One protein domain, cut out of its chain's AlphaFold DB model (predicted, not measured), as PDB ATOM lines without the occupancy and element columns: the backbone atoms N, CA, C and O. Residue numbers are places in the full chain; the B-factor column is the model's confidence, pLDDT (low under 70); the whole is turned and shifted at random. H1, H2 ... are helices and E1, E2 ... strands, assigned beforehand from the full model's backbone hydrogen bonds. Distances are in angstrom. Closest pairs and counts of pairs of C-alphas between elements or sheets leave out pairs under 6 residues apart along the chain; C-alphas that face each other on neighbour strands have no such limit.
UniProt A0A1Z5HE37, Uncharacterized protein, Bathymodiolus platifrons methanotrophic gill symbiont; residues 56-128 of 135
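Overview. This is residues 56 to 128 of the 135 residues of an uncharacterized protein of Bathymodiolus platifrons methanotrophic gill symbiont (UniProt A0A1Z5HE37). A small, strongly twisted sheet of four strands curls like part of a barrel, with the long strands E1 and E3 side by side in its middle and the short strands E2 and E4 at its edges. The unnamed stretch of residues 71 to 95 loops over the hollow side of the curl, and the single helix H1 grazes the sheet with its residues 113 to 116 and runs on away from it toward one end of the long axis, with the loop between E3 and E4 at the other end. The printed part has 73 residues, with four named strands and one named helix in the order E1, E2, E3, E4, H1 along the chain; the sheet runs E2, E1, E3, E4, with neighbours antiparallel throughout. The class is mixed, helices and strands, though under half of the residues, 35 of 73, are in named elements. The whole is compact, with a radius of gyration of the C-alphas of 12.9 A, yet elongated in outline, spanning 41 by 26 by 18 A.

Along the chain. E1, residues 56 to 62, begins at C-alpha 56 at (7.438, 211.269, 12.432) and measures 18.9 A from first to last C-alpha. E2, residues 68 to 70, is a short strand of 6.8 A. After residues 71 to 95, which hold no named element, comes E3, residues 96 to 103, the longest strand by residues; it begins at C-alpha 96 at (16.411, 197.867, 12.789) and measures 21.1 A. E4, residues 109 to 111, is 6.9 A long. H1, residues 113 to 126, is 19.7 A long and ends at C-alpha 126 at (15.254, 195.462, -9.209).

Arrangement. In the sheet, E1 and E3 are the inner strands, antiparallel at 137 degrees between their directions. The C-alphas of Ser 59 and Thr 98 face each other at 4.4 A, and N 58 and O 99 are within hydrogen-bond range at 2.9 A, as are N 60 and O 97 at 2.9 A. On the E1 side, E1 and E2 form a hairpin, antiparallel at 123 degrees; the C-alphas of Ala 70 and Tyr 60 face each other at 4.4 A, and N 61 and O 69 are 2.8 A apart. On the E3 side, E3 and E4 form the other hairpin, antiparallel at 132 degrees; the C-alphas of Leu 101 and Val 111 face each other at 4.5 A, and N 110 and O 102 are 2.9 A apart. The pairing of E3 is staggered: its residues 96 to 101 pair with E1 and its residues 101 to 103 with E4. E2 and E4 are the edge strands and are apart, as are E1 and E4; E2 and E3 are apart only just, with a closest distance of 8.3 A. H1 is on the sheet but only grazes it, with its residues 113 to 116; E3 and H1 are near each other, with 8 pairs of C-alphas within 10 A. In H1 every O i to N i+4 pair is within hydrogen-bond range.

Size, cuts and confidence. The two C-alphas farthest apart are those of Leu 106 and Gly 128, at 41.2 A. The printed part has no cut. The link from E2 to E3 is long, with 25 residues, while the links from E1 to E2, E3 to E4 and E4 to H1 are tight. The C-alphas of residues 71 to 95 lie 6 to 17 A from the mean of the C-alphas. The mean pLDDT of the printed part is 92.3, and residues 126 to 128, of which 126 belongs to H1, are under 70.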
ATOM      1  N   LYS A  56       6.141 211.326  11.760       95.12
ATOM      2  CA  LYS A  56       7.438 211.269  12.432       95.12
ATOM      3  C   LYS A  56       8.109 209.920  12.210       95.12
ATOM      4  O   LYS A  56       7.445 208.891  12.079       95.12
ATOM      5  N   SER A  57       9.434 209.945  12.165       96.00
ATOM      6  CA  SER A  57      10.275 208.766  11.974       96.00
ATOM      7  C   SER A  57      10.669 208.164  13.309       96.00
ATOM      8  O   SER A  57      11.150 208.868  14.193       96.00
ATOM      9  N   TYR A  58      10.512 206.853  13.427       95.94
ATOM     10  CA  TYR A  58      10.813 206.104  14.636       95.94
ATOM     11  C   TYR A  58      11.572 204.832  14.277       95.94
ATOM     12  O   TYR A  58      11.232 204.141  13.316       95.94
ATOM     13  N   SER A  59      12.605 204.520  15.053       96.25
ATOM     14  CA  SER A  59      13.384 203.299  14.866       96.25
ATOM     15  C   SER A  59      12.741 202.141  15.620       96.25
ATOM     16  O   SER A  59      12.478 202.244  16.821       96.25
ATOM     17  N   TYR A  60      12.505 201.047  14.907       97.56
ATOM     18  CA  TYR A  60      11.984 199.803  15.454       97.56
ATOM     19  C   TYR A  60      13.019 198.705  15.298       97.56
ATOM     20  O   TYR A  60      13.718 198.647  14.293       97.56
ATOM     21  N   LEU A  61      13.076 197.819  16.283       97.38
ATOM     22  CA  LEU A  61      13.862 196.596  16.265       97.38
ATOM     23  C   LEU A  61      12.929 195.415  15.985       97.38
ATOM     24  O   LEU A  61      11.865 195.314  16.599       97.38
ATOM     25  N   LEU A  62      13.318 194.520  15.082       97.38
ATOM     26  CA  LEU A  62      12.596 193.274  14.853       97.38
ATOM     27  C   LEU A  62      12.889 192.301  15.996       97.38
ATOM     28  O   LEU A  62      14.042 191.939  16.226       97.38
ATOM     29  N   ASP A  63      11.861 191.867  16.716       95.94
ATOM     30  CA  ASP A  63      12.023 190.886  17.784       95.94
ATOM     31  C   ASP A  63      12.011 189.434  17.266       95.94
ATOM     32  O   ASP A  63      11.817 189.154  16.080       95.94
ATOM     33  N   THR A  64      12.231 188.474  18.167       94.88
ATOM     34  CA  THR A  64      12.242 187.038  17.837       94.88
ATOM     35  C   THR A  64      10.862 186.470  17.487       94.88
ATOM     36  O   THR A  64      10.777 185.413  16.862       94.88
ATOM     37  N   GLY A  65       9.788 187.167  17.859       94.12
ATOM     38  CA  GLY A  65       8.408 186.885  17.471       94.12
ATOM     39  C   GLY A  65       8.037 187.432  16.090       94.12
ATOM     40  O   GLY A  65       6.916 187.196  15.646       94.12
ATOM     41  N   TYR A  66       8.974 188.090  15.393       93.88
ATOM     42  CA  TYR A  66       8.750 188.816  14.140       93.88
ATOM     43  C   TYR A  66       7.805 190.018  14.291       93.88
ATOM     44  O   TYR A  66       7.132 190.412  13.342       93.88
ATOM     45  N   MET A  67       7.795 190.629  15.475       96.06
ATOM     46  CA  MET A  67       7.095 191.877  15.759       96.06
ATOM     47  C   MET A  67       8.092 193.031  15.771       96.06
ATOM     48  O   MET A  67       9.165 192.941  16.374       96.06
ATOM     49  N   TRP A  68       7.746 194.144  15.129       96.88
ATOM     50  CA  TRP A  68       8.565 195.350  15.198       96.88
ATOM     51  C   TRP A  68       8.264 196.091  16.499       96.88
ATOM     52  O   TRP A  68       7.136 196.537  16.722       96.88
ATOM     53  N   LYS A  69       9.287 196.267  17.340       96.81
ATOM     54  CA  LYS A  69       9.186 196.941  18.638       96.81
ATOM     55  C   LYS A  69       9.986 198.231  18.663       96.81
ATOM     56  O   LYS A  69      11.172 198.252  18.333       96.81
ATOM     57  N   ALA A  70       9.338 199.311  19.074       95.00
ATOM     58  CA  ALA A  70      10.024 200.564  19.330       95.00
ATOM     59  C   ALA A  70      10.774 200.512  20.665       95.00
ATOM     60  O   ALA A  70      10.389 199.801  21.592       95.00
ATOM     61  N   LYS A  71      11.825 201.328  20.790       89.56
ATOM     62  CA  LYS A  71      12.501 201.547  22.078       89.56
ATOM     63  C   LYS A  71      11.636 202.361  23.050       89.56
ATOM     64  O   LYS A  71      11.759 202.210  24.263       89.56
ATOM     65  N   GLU A  72      10.798 203.249  22.520       91.50
ATOM     66  CA  GLU A  72       9.913 204.103  23.311       91.50
ATOM     67  C   GLU A  72       8.613 203.355  23.655       91.50
ATOM     68  O   GLU A  72       7.910 202.924  22.742       91.50
ATOM     69  N   PRO A  73       8.238 203.240  24.942       87.75
ATOM     70  CA  PRO A  73       7.076 202.452  25.370       87.75
ATOM     71  C   PRO A  73       5.724 203.084  25.005       87.75
ATOM     72  O   PRO A  73       4.683 202.449  25.131       87.75
ATOM     73  N   THR A  74       5.714 204.350  24.589       89.81
ATOM     74  CA  THR A  74       4.507 205.073  24.159       89.81
ATOM     75  C   THR A  74       4.116 204.771  22.710       89.81
ATOM     76  O   THR A  74       3.016 205.142  22.286       89.81
ATOM     77  N   LEU A  75       5.009 204.128  21.952       94.62
ATOM     78  CA  LEU A  75       4.796 203.746  20.564       94.62
ATOM     79  C   LEU A  75       4.199 202.333  20.480       94.62
ATOM     80  O   LEU A  75       4.538 201.473  21.293       94.62
ATOM     81  N   PRO A  76       3.300 202.083  19.516       95.81
ATOM     82  CA  PRO A  76       2.678 200.774  19.356       95.81
ATOM     83  C   PRO A  76       3.677 199.748  18.813       95.81
ATOM     84  O   PRO A  76       4.554 200.088  18.025       95.81
ATOM     85  N   GLU A  77       3.495 198.476  19.157       95.88
ATOM     86  CA  GLU A  77       4.149 197.375  18.442       95.88
ATOM     87  C   GLU A  77       3.503 197.192  17.061       95.88
ATOM     88  O   GLU A  77       2.291 197.367  16.911       95.88
ATOM     89  N   LEU A  78       4.300 196.844  16.045       95.75
ATOM     90  CA  LEU A  78       3.815 196.716  14.669       95.75
ATOM     91  C   LEU A  78       3.919 195.270  14.172       95.75
ATOM     92  O   LEU A  78       5.013 194.761  13.911       95.75
ATOM     93  N   ASP A  79       2.760 194.648  13.964       95.19
ATOM     94  CA  ASP A  79       2.621 193.362  13.271       95.19
ATOM     95  C   ASP A  79       2.540 193.586  11.751       95.19
ATOM     96  O   ASP A  79       1.475 193.562  11.136       95.19
ATOM     97  N   LEU A  80       3.680 193.933  11.150       93.31
ATOM     98  CA  LEU A  80       3.792 194.183   9.705       93.31
ATOM     99  C   LEU A  80       4.616 193.124   8.972       93.31
ATOM    100  O   LEU A  80       4.647 193.112   7.740       93.31
ATOM    101  N   TYR A  81       5.307 192.250   9.704       93.00
ATOM    102  CA  TYR A  81       6.204 191.272   9.109       93.00
ATOM    103  C   TYR A  81       5.410 190.145   8.438       93.00
ATOM    104  O   TYR A  81       4.906 189.222   9.078       93.00
ATOM    105  N   LEU A  82       5.343 190.168   7.107       92.44
ATOM    106  CA  LEU A  82       4.679 189.108   6.351       92.44
ATOM    107  C   LEU A  82       5.678 188.008   5.997       92.44
ATOM    108  O   LEU A  82       6.450 188.141   5.047       92.44
ATOM    109  N   LYS A  83       5.597 186.871   6.701       89.06
ATOM    110  CA  LYS A  83       6.439 185.680   6.459       89.06
ATOM    111  C   LYS A  83       6.374 185.150   5.020       89.06
ATOM    112  O   LYS A  83       7.266 184.417   4.605       89.06
ATOM    113  N   SER A  84       5.336 185.481   4.255       90.12
ATOM    114  CA  SER A  84       5.190 185.108   2.842       90.12
ATOM    115  C   SER A  84       5.907 186.057   1.869       90.12
ATOM    116  O   SER A  84       6.205 185.653   0.746       90.12
ATOM    117  N   SER A  85       6.229 187.288   2.275       92.00
ATOM    118  CA  SER A  85       6.833 188.309   1.408       92.00
ATOM    119  C   SER A  85       8.349 188.144   1.312       92.00
ATOM    120  O   SER A  85       9.034 188.080   2.333       92.00
ATOM    121  N   ARG A  86       8.902 188.126   0.090       91.88
ATOM    122  CA  ARG A  86      10.364 188.090  -0.116       91.88
ATOM    123  C   ARG A  86      11.041 189.339   0.442       91.88
ATOM    124  O   ARG A  86      12.094 189.226   1.052       91.88
ATOM    125  N   TRP A  87      10.395 190.496   0.297       92.62
ATOM    126  CA  TRP A  87      10.900 191.752   0.838       92.62
ATOM    127  C   TRP A  87      11.037 191.706   2.363       92.62
ATOM    128  O   TRP A  87      12.085 192.052   2.884       92.62
ATOM    129  N   TRP A  88      10.032 191.222   3.099       94.38
ATOM    130  CA  TRP A  88      10.136 191.159   4.565       94.38
ATOM    131  C   TRP A  88      11.169 190.130   5.045       94.38
ATOM    132  O   TRP A  88      11.838 190.362   6.048       94.38
ATOM    133  N   LYS A  89      11.374 189.034   4.299       93.69
ATOM    134  CA  LYS A  89      12.372 187.995   4.619       93.69
ATOM    135  C   LYS A  89      13.824 188.473   4.615       93.69
ATOM    136  O   LYS A  89      14.673 187.759   5.142       93.69
ATOM    137  N   GLN A  90      14.122 189.634   4.030       93.00
ATOM    138  CA  GLN A  90      15.476 190.189   4.080       93.00
ATOM    139  C   GLN A  90      15.872 190.626   5.502       93.00
ATOM    140  O   GLN A  90      17.059 190.651   5.810       93.00
ATOM    141  N   TYR A  91      14.884 190.916   6.360       94.62
ATOM    142  CA  TYR A  91      15.087 191.326   7.747       94.62
ATOM    143  C   TYR A  91      15.080 190.121   8.697       94.62
ATOM    144  O   TYR A  91      14.242 189.217   8.580       94.62
ATOM    145  N   LYS A  92      15.996 190.137   9.665       95.44
ATOM    146  CA  LYS A  92      16.193 189.128  10.711       95.44
ATOM    147  C   LYS A  92      15.954 189.728  12.101       95.44
ATOM    148  O   LYS A  92      16.118 190.933  12.281       95.44
ATOM    149  N   PRO A  93      15.587 188.913  13.108       96.12
ATOM    150  CA  PRO A  93      15.514 189.385  14.487       96.12
ATOM    151  C   PRO A  93      16.808 190.093  14.913       96.12
ATOM    152  O   PRO A  93      17.901 189.574  14.693       96.12
ATOM    153  N   GLY A  94      16.667 191.268  15.523       96.12
ATOM    154  CA  GLY A  94      17.760 192.181  15.859       96.12
ATOM    155  C   GLY A  94      17.983 193.300  14.837       96.12
ATOM    156  O   GLY A  94      18.590 194.311  15.192       96.12
ATOM    157  N   ASP A  95      17.462 193.174  13.615       96.50
ATOM    158  CA  ASP A  95      17.552 194.239  12.617       96.50
ATOM    159  C   ASP A  95      16.703 195.442  13.019       96.50
ATOM    160  O   ASP A  95      15.653 195.315  13.657       96.50
ATOM    161  N   THR A  96      17.150 196.623  12.601       96.56
ATOM    162  CA  THR A  96      16.411 197.867  12.789       96.56
ATOM    163  C   THR A  96      15.799 198.352  11.484       96.56
ATOM    164  O   THR A  96      16.399 198.264  10.413       96.56
ATOM    165  N   TYR A  97      14.588 198.892  11.574       95.25
ATOM    166  CA  TYR A  97      13.913 199.548  10.465       95.25
ATOM    167  C   TYR A  97      13.260 200.838  10.948       95.25
ATOM    168  O   TYR A  97      12.647 200.894  12.017       95.25
ATOM    169  N   THR A  98      13.411 201.905  10.168       95.94
ATOM    170  CA  THR A  98      12.775 203.186  10.471       95.94
ATOM    171  C   THR A  98      11.383 203.214   9.867       95.94
ATOM    172  O   THR A  98      11.224 203.255   8.649       95.94
ATOM    173  N   PHE A  99      10.372 203.223  10.729       96.62
ATOM    174  CA  PHE A  99       8.989 203.408  10.327       96.62
ATOM    175  C   PHE A  99       8.584 204.860  10.487       96.62
ATOM    176  O   PHE A  99       8.906 205.520  11.476       96.62
ATOM    177  N   ASN A 100       7.800 205.328   9.529       96.38
ATOM    178  CA  ASN A 100       7.168 206.626   9.603       96.38
ATOM    179  C   ASN A 100       5.749 206.450  10.124       96.38
ATOM    180  O   ASN A 100       4.919 205.827   9.467       96.38
ATOM    181  N   LEU A 101       5.485 206.966  11.320       95.88
ATOM    182  CA  LEU A 101       4.186 206.891  11.974       95.88
ATOM    183  C   LEU A 101       3.610 208.280  12.175       95.88
ATOM    184  O   LEU A 101       4.329 209.264  12.318       95.88
ATOM    185  N   ARG A 102       2.290 208.332  12.262       95.12
ATOM    186  CA  ARG A 102       1.548 209.482  12.764       95.12
ATOM    187  C   ARG A 102       0.593 209.034  13.858       95.12
ATOM    188  O   ARG A 102       0.106 207.899  13.829       95.12
ATOM    189  N   LYS A 103       0.296 209.938  14.785       95.38
ATOM    190  CA  LYS A 103      -0.782 209.781  15.761       95.38
ATOM    191  C   LYS A 103      -1.835 210.824  15.435       95.38
ATOM    192  O   LYS A 103      -1.677 211.984  15.791       95.38
ATOM    193  N   GLY A 104      -2.866 210.400  14.716       92.69
ATOM    194  CA  GLY A 104      -3.918 211.311  14.290       92.69
ATOM    195  C   GLY A 104      -4.760 211.836  15.452       92.69
ATOM    196  O   GLY A 104      -4.622 211.383  16.592       92.69
ATOM    197  N   GLY A 105      -5.664 212.773  15.166       91.44
ATOM    198  CA  GLY A 105      -6.428 213.479  16.202       91.44
ATOM    199  C   GLY A 105      -7.403 212.602  16.990       91.44
ATOM    200  O   GLY A 105      -7.829 212.978  18.078       91.44
ATOM    201  N   LEU A 106      -7.725 211.399  16.496       92.44
ATOM    202  CA  LEU A 106      -8.504 210.405  17.247       92.44
ATOM    203  C   LEU A 106      -7.621 209.530  18.158       92.44
ATOM    204  O   LEU A 106      -8.109 208.579  18.764       92.44
ATOM    205  N   GLY A 107      -6.318 209.816  18.242       91.62
ATOM    206  CA  GLY A 107      -5.348 209.071  19.042       91.62
ATOM    207  C   GLY A 107      -4.915 207.737  18.432       91.62
ATOM    208  O   GLY A 107      -4.188 206.987  19.086       91.62
ATOM    209  N   ILE A 108      -5.329 207.438  17.198       93.88
ATOM    210  CA  ILE A 108      -4.997 206.191  16.507       93.88
ATOM    211  C   ILE A 108      -3.629 206.345  15.839       93.88
ATOM    212  O   ILE A 108      -3.392 207.295  15.084       93.88
ATOM    213  N   TRP A 109      -2.737 205.392  16.097       95.38
ATOM    214  CA  TRP A 109      -1.451 205.302  15.417       95.38
ATOM    215  C   TRP A 109      -1.604 204.671  14.036       95.38
ATOM    216  O   TRP A 109      -2.265 203.646  13.880       95.38
ATOM    217  N   GLN A 110      -0.977 205.278  13.032       95.12
ATOM    218  CA  GLN A 110      -0.987 204.780  11.660       95.12
ATOM    219  C   GLN A 110       0.417 204.836  11.068       95.12
ATOM    220  O   GLN A 110       1.105 205.854  11.166       95.12
ATOM    221  N   VAL A 111       0.816 203.742  10.425       95.88
ATOM    222  CA  VAL A 111       2.074 203.648   9.682       95.88
ATOM    223  C   VAL A 111       1.875 204.240   8.288       95.88
ATOM    224  O   VAL A 111       0.873 203.972   7.623       95.88
ATOM    225  N   ASN A 112       2.836 205.040   7.834       94.75
ATOM    226  CA  ASN A 112       2.899 205.515   6.462       94.75
ATOM    227  C   ASN A 112       3.335 204.371   5.536       94.75
ATOM    228  O   ASN A 112       4.524 204.162   5.288       94.75
ATOM    229  N   MET A 113       2.352 203.632   5.029       93.31
ATOM    230  CA  MET A 113       2.586 202.488   4.151       93.31
ATOM    231  C   MET A 113       3.129 202.873   2.770       93.31
ATOM    232  O   MET A 113       3.739 202.026   2.130       93.31
ATOM    233  N   GLU A 114       2.958 204.121   2.318       93.12
ATOM    234  CA  GLU A 114       3.424 204.572   0.997       93.12
ATOM    235  C   GLU A 114       4.927 204.326   0.820       93.12
ATOM    236  O   GLU A 114       5.354 203.725  -0.161       93.12
ATOM    237  N   GLN A 115       5.722 204.650   1.839       91.44
ATOM    238  CA  GLN A 115       7.170 204.434   1.801       91.44
ATOM    239  C   GLN A 115       7.561 202.957   1.802       91.44
ATOM    240  O   GLN A 115       8.535 202.570   1.156       91.44
ATOM    241  N   ILE A 116       6.804 202.127   2.518       93.75
ATOM    242  CA  ILE A 116       7.013 200.679   2.529       93.75
ATOM    243  C   ILE A 116       6.694 200.114   1.145       93.75
ATOM    244  O   ILE A 116       7.462 199.310   0.624       93.75
ATOM    245  N   TYR A 117       5.598 200.553   0.526       93.62
ATOM    246  CA  TYR A 117       5.226 200.136  -0.821       93.62
ATOM    247  C   TYR A 117       6.239 200.595  -1.866       93.62
ATOM    248  O   TYR A 117       6.602 199.796  -2.723       93.62
ATOM    249  N   ASP A 118       6.773 201.810  -1.760       92.94
ATOM    250  CA  ASP A 118       7.838 202.288  -2.642       92.94
ATOM    251  C   ASP A 118       9.129 201.477  -2.483       92.94
ATOM    252  O   ASP A 118       9.774 201.128  -3.475       92.94
ATOM    253  N   ALA A 119       9.512 201.140  -1.250       91.06
ATOM    254  CA  ALA A 119      10.679 200.302  -0.980       91.06
ATOM    255  C   ALA A 119      10.484 198.867  -1.494       91.06
ATOM    256  O   ALA A 119      11.398 198.296  -2.092       91.06
ATOM    257  N   GLN A 120       9.291 198.300  -1.306       92.31
ATOM    258  CA  GLN A 120       8.921 196.997  -1.853       92.31
ATOM    259  C   GLN A 120       8.944 197.013  -3.375       92.31
ATOM    260  O   GLN A 120       9.534 196.124  -3.982       92.31
ATOM    261  N   LYS A 121       8.347 198.035  -3.993       91.38
ATOM    262  CA  LYS A 121       8.337 198.208  -5.441       91.38
ATOM    263  C   LYS A 121       9.758 198.249  -5.986       91.38
ATOM    264  O   LYS A 121      10.076 197.458  -6.858       91.38
ATOM    265  N   LYS A 122      10.637 199.077  -5.410       89.38
ATOM    266  CA  LYS A 122      12.057 199.119  -5.797       89.38
ATOM    267  C   LYS A 122      12.713 197.746  -5.680       89.38
ATOM    268  O   LYS A 122      13.355 197.313  -6.621       89.38
ATOM    269  N   PHE A 123      12.529 197.045  -4.565       88.75
ATOM    270  CA  PHE A 123      13.097 195.709  -4.379       88.75
ATOM    271  C   PHE A 123      12.636 194.715  -5.456       88.75
ATOM    272  O   PHE A 123      13.462 194.020  -6.038       88.75
ATOM    273  N   TYR A 124      11.336 194.670  -5.755       86.50
ATOM    274  CA  TYR A 124      10.787 193.733  -6.738       86.50
ATOM    275  C   TYR A 124      11.069 194.133  -8.191       86.50
ATOM    276  O   TYR A 124      11.282 193.250  -9.018       86.50
ATOM    277  N   ASP A 125      11.109 195.430  -8.498       83.06
ATOM    278  CA  ASP A 125      11.469 195.940  -9.825       83.06
ATOM    279  C   ASP A 125      12.959 195.676 -10.119       83.06
ATOM    280  O   ASP A 125      13.319 195.300 -11.236       83.06
ATOM    281  N   CYS A 126      13.828 195.789  -9.107       66.94
ATOM    282  CA  CYS A 126      15.254 195.462  -9.209       66.94
ATOM    283  C   CYS A 126      15.527 193.954  -9.395       66.94
ATOM    284  O   CYS A 126      16.563 193.595  -9.953       66.94
ATOM    285  N   ASP A 127      14.601 193.082  -8.988       58.38
ATOM    286  CA  ASP A 127      14.661 191.623  -9.188       58.38
ATOM    287  C   ASP A 127      14.122 191.179 -10.571       58.38
ATOM    288  O   ASP A 127      14.098 189.984 -10.874       58.38
ATOM    289  N   GLY A 128      13.662 192.123 -11.408       51.00
ATOM    290  CA  GLY A 128      12.960 191.852 -12.666       51.00
ATOM    291  C   GLY A 128      13.829 191.769 -13.923       51.00
ATOM    292  O   GLY A 128      13.617 190.868 -14.726       51.00
TER     293      GLY A 128